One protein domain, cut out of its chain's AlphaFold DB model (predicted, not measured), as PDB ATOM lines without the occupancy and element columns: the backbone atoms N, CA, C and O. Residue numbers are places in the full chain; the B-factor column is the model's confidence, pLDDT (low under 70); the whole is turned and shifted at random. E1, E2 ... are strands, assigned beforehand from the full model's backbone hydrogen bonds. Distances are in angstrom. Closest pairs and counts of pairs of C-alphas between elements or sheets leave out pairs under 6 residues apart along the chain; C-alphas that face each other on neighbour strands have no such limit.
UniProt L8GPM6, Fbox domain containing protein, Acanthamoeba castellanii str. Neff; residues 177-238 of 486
ATOM      1  N   ILE A 177     -20.469 -23.603   4.652       85.62
ATOM      2  CA  ILE A 177     -20.591 -25.019   4.989       85.62
ATOM      3  C   ILE A 177     -20.137 -25.294   6.432       85.62
ATOM      4  O   ILE A 177     -18.976 -25.106   6.787       85.62
ATOM      5  N   GLU A 178     -21.056 -25.791   7.263       81.19
ATOM      6  CA  GLU A 178     -20.793 -26.135   8.674       81.19
ATOM      7  C   GLU A 178     -20.490 -27.635   8.890       81.19
ATOM      8  O   GLU A 178     -19.997 -28.038   9.941       81.19
ATOM      9  N   SER A 179     -20.776 -28.475   7.888       82.62
ATOM     10  CA  SER A 179     -20.590 -29.935   7.897       82.62
ATOM     11  C   SER A 179     -19.483 -30.351   6.918       82.62
ATOM     12  O   SER A 179     -19.351 -29.740   5.862       82.62
ATOM     13  N   PRO A 180     -18.715 -31.425   7.180       82.31
ATOM     14  CA  PRO A 180     -17.708 -31.910   6.232       82.31
ATOM     15  C   PRO A 180     -18.309 -32.408   4.904       82.31
ATOM     16  O   PRO A 180     -17.596 -32.518   3.912       82.31
ATOM     17  N   SER A 181     -19.608 -32.699   4.849       89.88
ATOM     18  CA  SER A 181     -20.287 -33.133   3.624       89.88
ATOM     19  C   SER A 181     -21.568 -32.336   3.402       89.88
ATOM     20  O   SER A 181     -22.298 -32.061   4.359       89.88
ATOM     21  N   GLY A 182     -21.869 -31.999   2.147       85.81
ATOM     22  CA  GLY A 182     -23.056 -31.222   1.782       85.81
ATOM     23  C   GLY A 182     -22.821 -30.302   0.589       85.81
ATOM     24  O   GLY A 182     -21.880 -30.493  -0.169       85.81
ATOM     25  N   ILE A 183     -23.683 -29.302   0.412       87.38
ATOM     26  CA  ILE A 183     -23.505 -28.248  -0.594       87.38
ATOM     27  C   ILE A 183     -23.411 -26.923   0.148       87.38
ATOM     28  O   ILE A 183     -24.271 -26.622   0.974       87.38
ATOM     29  N   GLY A 184     -22.388 -26.135  -0.144       87.00
ATOM     30  CA  GLY A 184     -22.174 -24.850   0.506       87.00
ATOM     31  C   GLY A 184     -20.929 -24.169  -0.027       87.00
ATOM     32  O   GLY A 184     -20.354 -24.586  -1.037       87.00
ATOM     33  N   TRP A 185     -20.508 -23.116   0.657       90.50
ATOM     34  CA  TRP A 185     -19.292 -22.397   0.308       90.50
ATOM     35  C   TRP A 185     -18.339 -22.271   1.487       90.50
ATOM     36  O   TRP A 185     -18.744 -22.376   2.643       90.50
ATOM     37  N   LYS A 186     -17.062 -22.071   1.177       91.81
ATOM     38  CA  LYS A 186     -16.022 -21.738   2.147       91.81
ATOM     39  C   LYS A 186     -14.957 -20.891   1.467       91.81
ATOM     40  O   LYS A 186     -14.626 -21.135   0.303       91.81
ATOM     41  N   GLU A 187     -14.408 -19.926   2.189       93.81
ATOM     42  CA  GLU A 187     -13.234 -19.168   1.762       93.81
ATOM     43  C   GLU A 187     -12.198 -19.103   2.881       93.81
ATOM     44  O   GLU A 187     -12.530 -19.135   4.065       93.81
ATOM     45  N   TRP A 188     -10.927 -19.106   2.504       93.56
ATOM     46  CA  TRP A 188      -9.808 -19.043   3.433       93.56
ATOM     47  C   TRP A 188      -8.582 -18.483   2.717       93.56
ATOM     48  O   TRP A 188      -8.527 -18.425   1.488       93.56
ATOM     49  N   ASN A 189      -7.590 -18.091   3.511       92.31
ATOM     50  CA  ASN A 189      -6.248 -17.827   3.015       92.31
ATOM     51  C   ASN A 189      -5.347 -18.995   3.419       92.31
ATOM     52  O   ASN A 189      -5.405 -19.459   4.561       92.31
ATOM     53  N   GLU A 190      -4.545 -19.490   2.486       89.62
ATOM     54  CA  GLU A 190      -3.485 -20.452   2.764       89.62
ATOM     55  C   GLU A 190      -2.333 -19.781   3.527       89.62
ATOM     56  O   GLU A 190      -2.285 -18.561   3.706       89.62
ATOM     57  N   THR A 191      -1.395 -20.588   4.024       86.44
ATOM     58  CA  THR A 191      -0.276 -20.110   4.854       86.44
ATOM     59  C   THR A 191       0.658 -19.143   4.131       86.44
ATOM     60  O   THR A 191       1.366 -18.383   4.786       86.44
ATOM     61  N   ASP A 192       0.674 -19.180   2.802       86.38
ATOM     62  CA  ASP A 192       1.449 -18.289   1.940       86.38
ATOM     63  C   ASP A 192       0.694 -17.001   1.559       86.38
ATOM     64  O   ASP A 192       1.235 -16.168   0.843       86.38
ATOM     65  N   GLY A 193      -0.532 -16.806   2.062       85.25
ATOM     66  CA  GLY A 193      -1.379 -15.659   1.730       85.25
ATOM     67  C   GLY A 193      -2.278 -15.870   0.509       85.25
ATOM     68  O   GLY A 193      -3.056 -14.973   0.179       85.25
ATOM     69  N   THR A 194      -2.238 -17.045  -0.127       89.62
ATOM     70  CA  THR A 194      -3.108 -17.382  -1.257       89.62
ATOM     71  C   THR A 194      -4.568 -17.441  -0.822       89.62
ATOM     72  O   THR A 194      -4.949 -18.240   0.030       89.62
ATOM     73  N   PHE A 195      -5.421 -16.643  -1.452       92.44
ATOM     74  CA  PHE A 195      -6.863 -16.697  -1.254       92.44
ATOM     75  C   PHE A 195      -7.483 -17.829  -2.073       92.44
ATOM     76  O   PHE A 195      -7.347 -17.877  -3.304       92.44
ATOM     77  N   VAL A 196      -8.257 -18.684  -1.407       93.56
ATOM     78  CA  VAL A 196      -9.058 -19.728  -2.042       93.56
ATOM     79  C   VAL A 196     -10.507 -19.600  -1.599       93.56
ATOM     80  O   VAL A 196     -10.817 -19.450  -0.421       93.56
ATOM     81  N   ARG A 197     -11.414 -19.702  -2.567       93.19
ATOM     82  CA  ARG A 197     -12.849 -19.841  -2.320       93.19
ATOM     83  C   ARG A 197     -13.372 -21.013  -3.117       93.19
ATOM     84  O   ARG A 197     -13.072 -21.134  -4.305       93.19
ATOM     85  N   TYR A 198     -14.180 -21.844  -2.482       93.06
ATOM     86  CA  TYR A 198     -14.907 -22.907  -3.153       93.06
ATOM     87  C   TYR A 198     -16.390 -22.802  -2.831       93.06
ATOM     88  O   TYR A 198     -16.785 -22.642  -1.679       93.06
ATOM     89  N   GLU A 199     -17.205 -22.889  -3.870       91.50
ATOM     90  CA  GLU A 199     -18.652 -23.021  -3.789       91.50
ATOM     91  C   GLU A 199     -19.005 -24.323  -4.493       91.50
ATOM     92  O   GLU A 199     -18.622 -24.497  -5.650       91.50
ATOM     93  N   GLY A 200     -19.725 -25.231  -3.843       90.12
ATOM     94  CA  GLY A 200     -20.131 -26.469  -4.494       90.12
ATOM     95  C   GLY A 200     -20.462 -27.590  -3.533       90.12
ATOM     96  O   GLY A 200     -20.782 -27.369  -2.365       90.12
ATOM     97  N   GLU A 201     -20.413 -28.804  -4.062       90.56
ATOM     98  CA  GLU A 201     -20.542 -30.032  -3.291       90.56
ATOM     99  C   GLU A 201     -19.245 -30.339  -2.516       90.56
ATOM    100  O   GLU A 201     -18.128 -30.091  -2.978       90.56
ATOM    101  N   TRP A 202     -19.410 -30.876  -1.313       92.50
ATOM    102  CA  TRP A 202     -18.351 -31.257  -0.388       92.50
ATOM    103  C   TRP A 202     -18.575 -32.682   0.092       92.50
ATOM    104  O   TRP A 202     -19.714 -33.099   0.346       92.50
ATOM    105  N   LYS A 203     -17.480 -33.414   0.271       93.12
ATOM    106  CA  LYS A 203     -17.481 -34.756   0.843       93.12
ATOM    107  C   LYS A 203     -16.279 -34.905   1.764       93.12
ATOM    108  O   LYS A 203     -15.153 -34.735   1.320       93.12
ATOM    109  N   GLU A 204     -16.522 -35.223   3.034       93.56
ATOM    110  CA  GLU A 204     -15.468 -35.471   4.034       93.56
ATOM    111  C   GLU A 204     -14.451 -34.315   4.166       93.56
ATOM    112  O   GLU A 204     -13.273 -34.515   4.436       93.56
ATOM    113  N   GLY A 205     -14.922 -33.079   3.996       91.06
ATOM    114  CA  GLY A 205     -14.130 -31.853   4.081       91.06
ATOM    115  C   GLY A 205     -13.418 -31.470   2.785       91.06
ATOM    116  O   GLY A 205     -12.738 -30.450   2.776       91.06
ATOM    117  N   GLN A 206     -13.598 -32.242   1.711       94.50
ATOM    118  CA  GLN A 206     -12.942 -32.039   0.420       94.50
ATOM    119  C   GLN A 206     -13.921 -31.567  -0.656       94.50
ATOM    120  O   GLN A 206     -15.115 -31.890  -0.606       94.50
ATOM    121  N   PHE A 207     -13.420 -30.858  -1.669       94.06
ATOM    122  CA  PHE A 207     -14.220 -30.494  -2.842       94.06
ATOM    123  C   PHE A 207     -14.619 -31.761  -3.594       94.06
ATOM    124  O   PHE A 207     -13.784 -32.617  -3.911       94.06
ATOM    125  N   HIS A 208     -15.906 -31.870  -3.897       92.31
ATOM    126  CA  HIS A 208     -16.468 -33.021  -4.580       92.31
ATOM    127  C   HIS A 208     -17.583 -32.585  -5.533       92.31
ATOM    128  O   HIS A 208     -18.122 -31.498  -5.380       92.31
ATOM    129  N   GLY A 209     -17.955 -33.427  -6.499       89.00
ATOM    130  CA  GLY A 209     -19.109 -33.186  -7.368       89.00
ATOM    131  C   GLY A 209     -19.015 -31.872  -8.148       89.00
ATOM    132  O   GLY A 209     -17.941 -31.472  -8.591       89.00
ATOM    133  N   ALA A 210     -20.148 -31.196  -8.354       87.81
ATOM    134  CA  ALA A 210     -20.169 -29.938  -9.093       87.81
ATOM    135  C   ALA A 210     -19.793 -28.740  -8.204       87.81
ATOM    136  O   ALA A 210     -20.362 -28.541  -7.128       87.81
ATOM    137  N   GLY A 211     -18.909 -27.876  -8.709       87.56
ATOM    138  CA  GLY A 211     -18.507 -26.679  -7.981       87.56
ATOM    139  C   GLY A 211     -17.813 -25.605  -8.812       87.56
ATOM    140  O   GLY A 211     -17.642 -25.694 -10.035       87.56
ATOM    141  N   ILE A 212     -17.420 -24.552  -8.107       90.94
ATOM    142  CA  ILE A 212     -16.611 -23.444  -8.585       90.94
ATOM    143  C   ILE A 212     -15.500 -23.195  -7.573       90.94
ATOM    144  O   ILE A 212     -15.765 -22.932  -6.404       90.94
ATOM    145  N   LYS A 213     -14.257 -23.211  -8.051       92.38
ATOM    146  CA  LYS A 213     -13.068 -22.852  -7.281       92.38
ATOM    147  C   LYS A 213     -12.492 -21.546  -7.812       92.38
ATOM    148  O   LYS A 213     -12.237 -21.421  -9.013       92.38
ATOM    149  N   TRP A 214     -12.265 -20.591  -6.926       92.44
ATOM    150  CA  TRP A 214     -11.491 -19.383  -7.184       92.44
ATOM    151  C   TRP A 214     -10.180 -19.469  -6.431       92.44
ATOM    152  O   TRP A 214     -10.140 -19.910  -5.285       92.44
ATOM    153  N   HIS A 215      -9.131 -18.996  -7.081       91.69
ATOM    154  CA  HIS A 215      -7.803 -18.906  -6.512       91.69
ATOM    155  C   HIS A 215      -7.209 -17.553  -6.872       91.69
ATOM    156  O   HIS A 215      -7.298 -17.115  -8.027       91.69
ATOM    157  N   ARG A 216      -6.600 -16.894  -5.890       91.62
ATOM    158  CA  ARG A 216      -5.897 -15.629  -6.068       91.62
ATOM    159  C   ARG A 216      -4.663 -15.595  -5.175       91.62
ATOM    160  O   ARG A 216      -4.784 -15.597  -3.962       91.62
ATOM    161  N   ASP A 217      -3.517 -15.509  -5.818       89.12
ATOM    162  CA  ASP A 217      -2.206 -15.205  -5.241       89.12
ATOM    163  C   ASP A 217      -1.744 -13.825  -5.780       89.12
ATOM    164  O   ASP A 217      -2.432 -13.269  -6.647       89.12
ATOM    165  N   GLU A 218      -0.625 -13.270  -5.296       82.44
ATOM    166  CA  GLU A 218      -0.088 -11.939  -5.645       82.44
ATOM    167  C   GLU A 218      -0.073 -11.694  -7.166       82.44
ATOM    168  O   GLU A 218      -0.531 -10.648  -7.629       82.44
ATOM    169  N   ASP A 219       0.334 -12.702  -7.948       77.12
ATOM    170  CA  ASP A 219       0.467 -12.610  -9.410       77.12
ATOM    171  C   ASP A 219      -0.518 -13.491 -10.201       77.12
ATOM    172  O   ASP A 219      -0.631 -13.387 -11.431       77.12
ATOM    173  N   LYS A 220      -1.222 -14.414  -9.535       82.06
ATOM    174  CA  LYS A 220      -1.987 -15.479 -10.203       82.06
ATOM    175  C   LYS A 220      -3.421 -15.519  -9.720       82.06
ATOM    176  O   LYS A 220      -3.724 -15.983  -8.627       82.06
ATOM    177  N   GLN A 221      -4.334 -15.142 -10.606       88.12
ATOM    178  CA  GLN A 221      -5.762 -15.336 -10.400       88.12
ATOM    179  C   GLN A 221      -6.333 -16.320 -11.419       88.12
ATOM    180  O   GLN A 221      -6.194 -16.120 -12.629       88.12
ATOM    181  N   TRP A 222      -7.024 -17.352 -10.943       88.81
ATOM    182  CA  TRP A 222      -7.744 -18.286 -11.802       88.81
ATOM    183  C   TRP A 222      -9.073 -18.731 -11.196       88.81
ATOM    184  O   TRP A 222      -9.323 -18.626  -9.994       88.81
ATOM    185  N   LYS A 223      -9.960 -19.191 -12.074       90.88
ATOM    186  CA  LYS A 223     -11.280 -19.714 -11.733       90.88
ATOM    187  C   LYS A 223     -11.494 -21.029 -12.464       90.88
ATOM    188  O   LYS A 223     -11.365 -21.059 -13.683       90.88
ATOM    189  N   CYS A 224     -11.867 -22.076 -11.740       89.94
ATOM    190  CA  CYS A 224     -12.245 -23.369 -12.297       89.94
ATOM    191  C   CYS A 224     -13.715 -23.651 -11.998       89.94
ATOM    192  O   CYS A 224     -14.169 -23.459 -10.873       89.94
ATOM    193  N   VAL A 225     -14.463 -24.088 -13.004       88.75
ATOM    194  CA  VAL A 225     -15.874 -24.447 -12.885       88.75
ATOM    195  C   VAL A 225     -16.086 -25.824 -13.496       88.75
ATOM    196  O   VAL A 225     -15.853 -25.992 -14.694       88.75
ATOM    197  N   GLY A 226     -16.594 -26.779 -12.723       89.25
ATOM    198  CA  GLY A 226     -16.852 -28.123 -13.230       89.25
ATOM    199  C   GLY A 226     -16.961 -29.174 -12.140       89.25
ATOM    200  O   GLY A 226     -17.461 -28.886 -11.054       89.25
ATOM    201  N   GLN A 227     -16.528 -30.386 -12.477       90.00
ATOM    202  CA  GLN A 227     -16.467 -31.529 -11.574       90.00
ATOM    203  C   GLN A 227     -15.185 -31.513 -10.733       90.00
ATOM    204  O   GLN A 227     -14.103 -31.188 -11.233       90.00
ATOM    205  N   PHE A 228     -15.324 -31.866  -9.458       93.31
ATOM    206  CA  PHE A 228     -14.247 -31.942  -8.484       93.31
ATOM    207  C   PHE A 228     -14.247 -33.291  -7.764       93.31
ATOM    208  O   PHE A 228     -15.295 -33.874  -7.484       93.31
ATOM    209  N   ALA A 229     -13.056 -33.767  -7.419       94.25
ATOM    210  CA  ALA A 229     -12.851 -34.879  -6.507       94.25
ATOM    211  C   ALA A 229     -11.549 -34.666  -5.731       94.25
ATOM    212  O   ALA A 229     -10.528 -34.305  -6.316       94.25
ATOM    213  N   ASN A 230     -11.585 -34.916  -4.420       94.62
ATOM    214  CA  ASN A 230     -10.429 -34.814  -3.528       94.62
ATOM    215  C   ASN A 230      -9.707 -33.457  -3.655       94.62
ATOM    216  O   ASN A 230      -8.494 -33.423  -3.807       94.62
ATOM    217  N   ASP A 231     -10.458 -32.349  -3.666       94.00
ATOM    218  CA  ASP A 231      -9.952 -30.964  -3.793       94.00
ATOM    219  C   ASP A 231      -9.433 -30.532  -5.179       94.00
ATOM    220  O   ASP A 231      -9.084 -29.357  -5.399       94.00
ATOM    221  N   TYR A 232      -9.451 -31.447  -6.146       95.00
ATOM    222  CA  TYR A 232      -8.953 -31.228  -7.497       95.00
ATOM    223  C   TYR A 232     -10.065 -31.259  -8.538       95.00
ATOM    224  O   TYR A 232     -11.086 -31.914  -8.358       95.00
ATOM    225  N   ALA A 233      -9.855 -30.559  -9.656       92.94
ATOM    226  CA  ALA A 233     -10.697 -30.738 -10.831       92.94
ATOM    227  C   ALA A 233     -10.509 -32.168 -11.363       92.94
ATOM    228  O   ALA A 233      -9.380 -32.578 -11.651       92.94
ATOM    229  N   ASP A 234     -11.603 -32.912 -11.478       92.56
ATOM    230  CA  ASP A 234     -11.598 -34.305 -11.917       92.56
ATOM    231  C   ASP A 234     -12.894 -34.595 -12.680       92.56
ATOM    232  O   ASP A 234     -13.992 -34.423 -12.151       92.56
ATOM    233  N   GLY A 235     -12.773 -34.947 -13.959       88.12
ATOM    234  CA  GLY A 235     -13.878 -34.965 -14.914       88.12
ATOM    235  C   GLY A 235     -13.959 -33.686 -15.751       88.12
ATOM    236  O   GLY A 235     -12.949 -33.077 -16.092       88.12
ATOM    237  N   GLU A 236     -15.163 -33.295 -16.164       87.12
ATOM    238  CA  GLU A 236     -15.351 -32.129 -17.036       87.12
ATOM    239  C   GLU A 236     -15.266 -30.817 -16.252       87.12
ATOM    240  O   GLU A 236     -16.062 -30.572 -15.339       87.12
ATOM    241  N   ALA A 237     -14.349 -29.933 -16.646       84.69
ATOM    242  CA  ALA A 237     -14.246 -28.599 -16.069       84.69
ATOM    243  C   ALA A 237     -13.690 -27.559 -17.050       84.69
ATOM    244  O   ALA A 237     -13.026 -27.863 -18.043       84.69
ATOM    245  N   ASN A 238     -13.974 -26.296 -16.741       89.00
ATOM    246  CA  ASN A 238     -13.503 -25.130 -17.472       89.00
ATOM    247  C   ASN A 238     -12.681 -24.258 -16.530       89.00
ATOM    248  O   ASN A 238     -13.211 -23.776 -15.526       89.00
TER     249      ASN A 238
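AT A GLANCE: This is residues 177 to 238 of the 486 residues of the protein "Fbox domain containing protein" of Acanthamoeba castellanii str. Neff (UniProt L8GPM6). A single sheet of five strands, E1 to E5 side by side in chain order, has one end folded over like a hook: E2, E3 and E4 bend sharply near residues 200, 209 and 226, and their other ends run out to the links 190 to 194 and 217 to 220. No named helix covers either face. The printed part has 62 residues, and its five strands form one antiparallel meander, each strand the antiparallel neighbour of the one before; the class is all strand. It is compact, with a radius of gyration of the C-alphas of 11.3 A and spans of 30 by 27 by 15 A, only just flat.

HOW THE PARTS SIT: The inner strand E3, residues 206 to 216, bends by 129 degrees at residue 209. It forms a hairpin with E2, residues 195 to 203, where N 199 and O 212 are 2.9 A apart. It forms another with E4, residues 221 to 229, where N 213 and O 224 are 2.8 A apart. E2 bends by 87 degrees at residue 200 and E4 by 87 degrees at residue 226. The edge strand E1, residues 182 to 189, forms a hairpin with E2, at 160 degrees between directions, with N 186 and O 198 2.9 A apart. The other edge strand E5, residues 232 to 238, forms a hairpin with E4, with N 227 and O 236 2.9 A apart. E1 and E5 are apart.

IN THESE COORDINATES: E1 begins at C-alpha 182 (-23.056, -31.222, 1.782) and spans 21.5 A. E2 spans 21.1 A, E3 19.0 A and E4 21.2 A. E5 spans 12.5 A and ends at C-alpha 238 (-13.503, -25.130, -17.472).

THE WHOLE: The C-alphas farthest apart are those of Ser 179 and Asp 219, 32.3 A. The sheet is twisted. The four links between strands are tight, and the printed part has no cut. Mean pLDDT of the printed part is 89.7, and no printed residue is under 70.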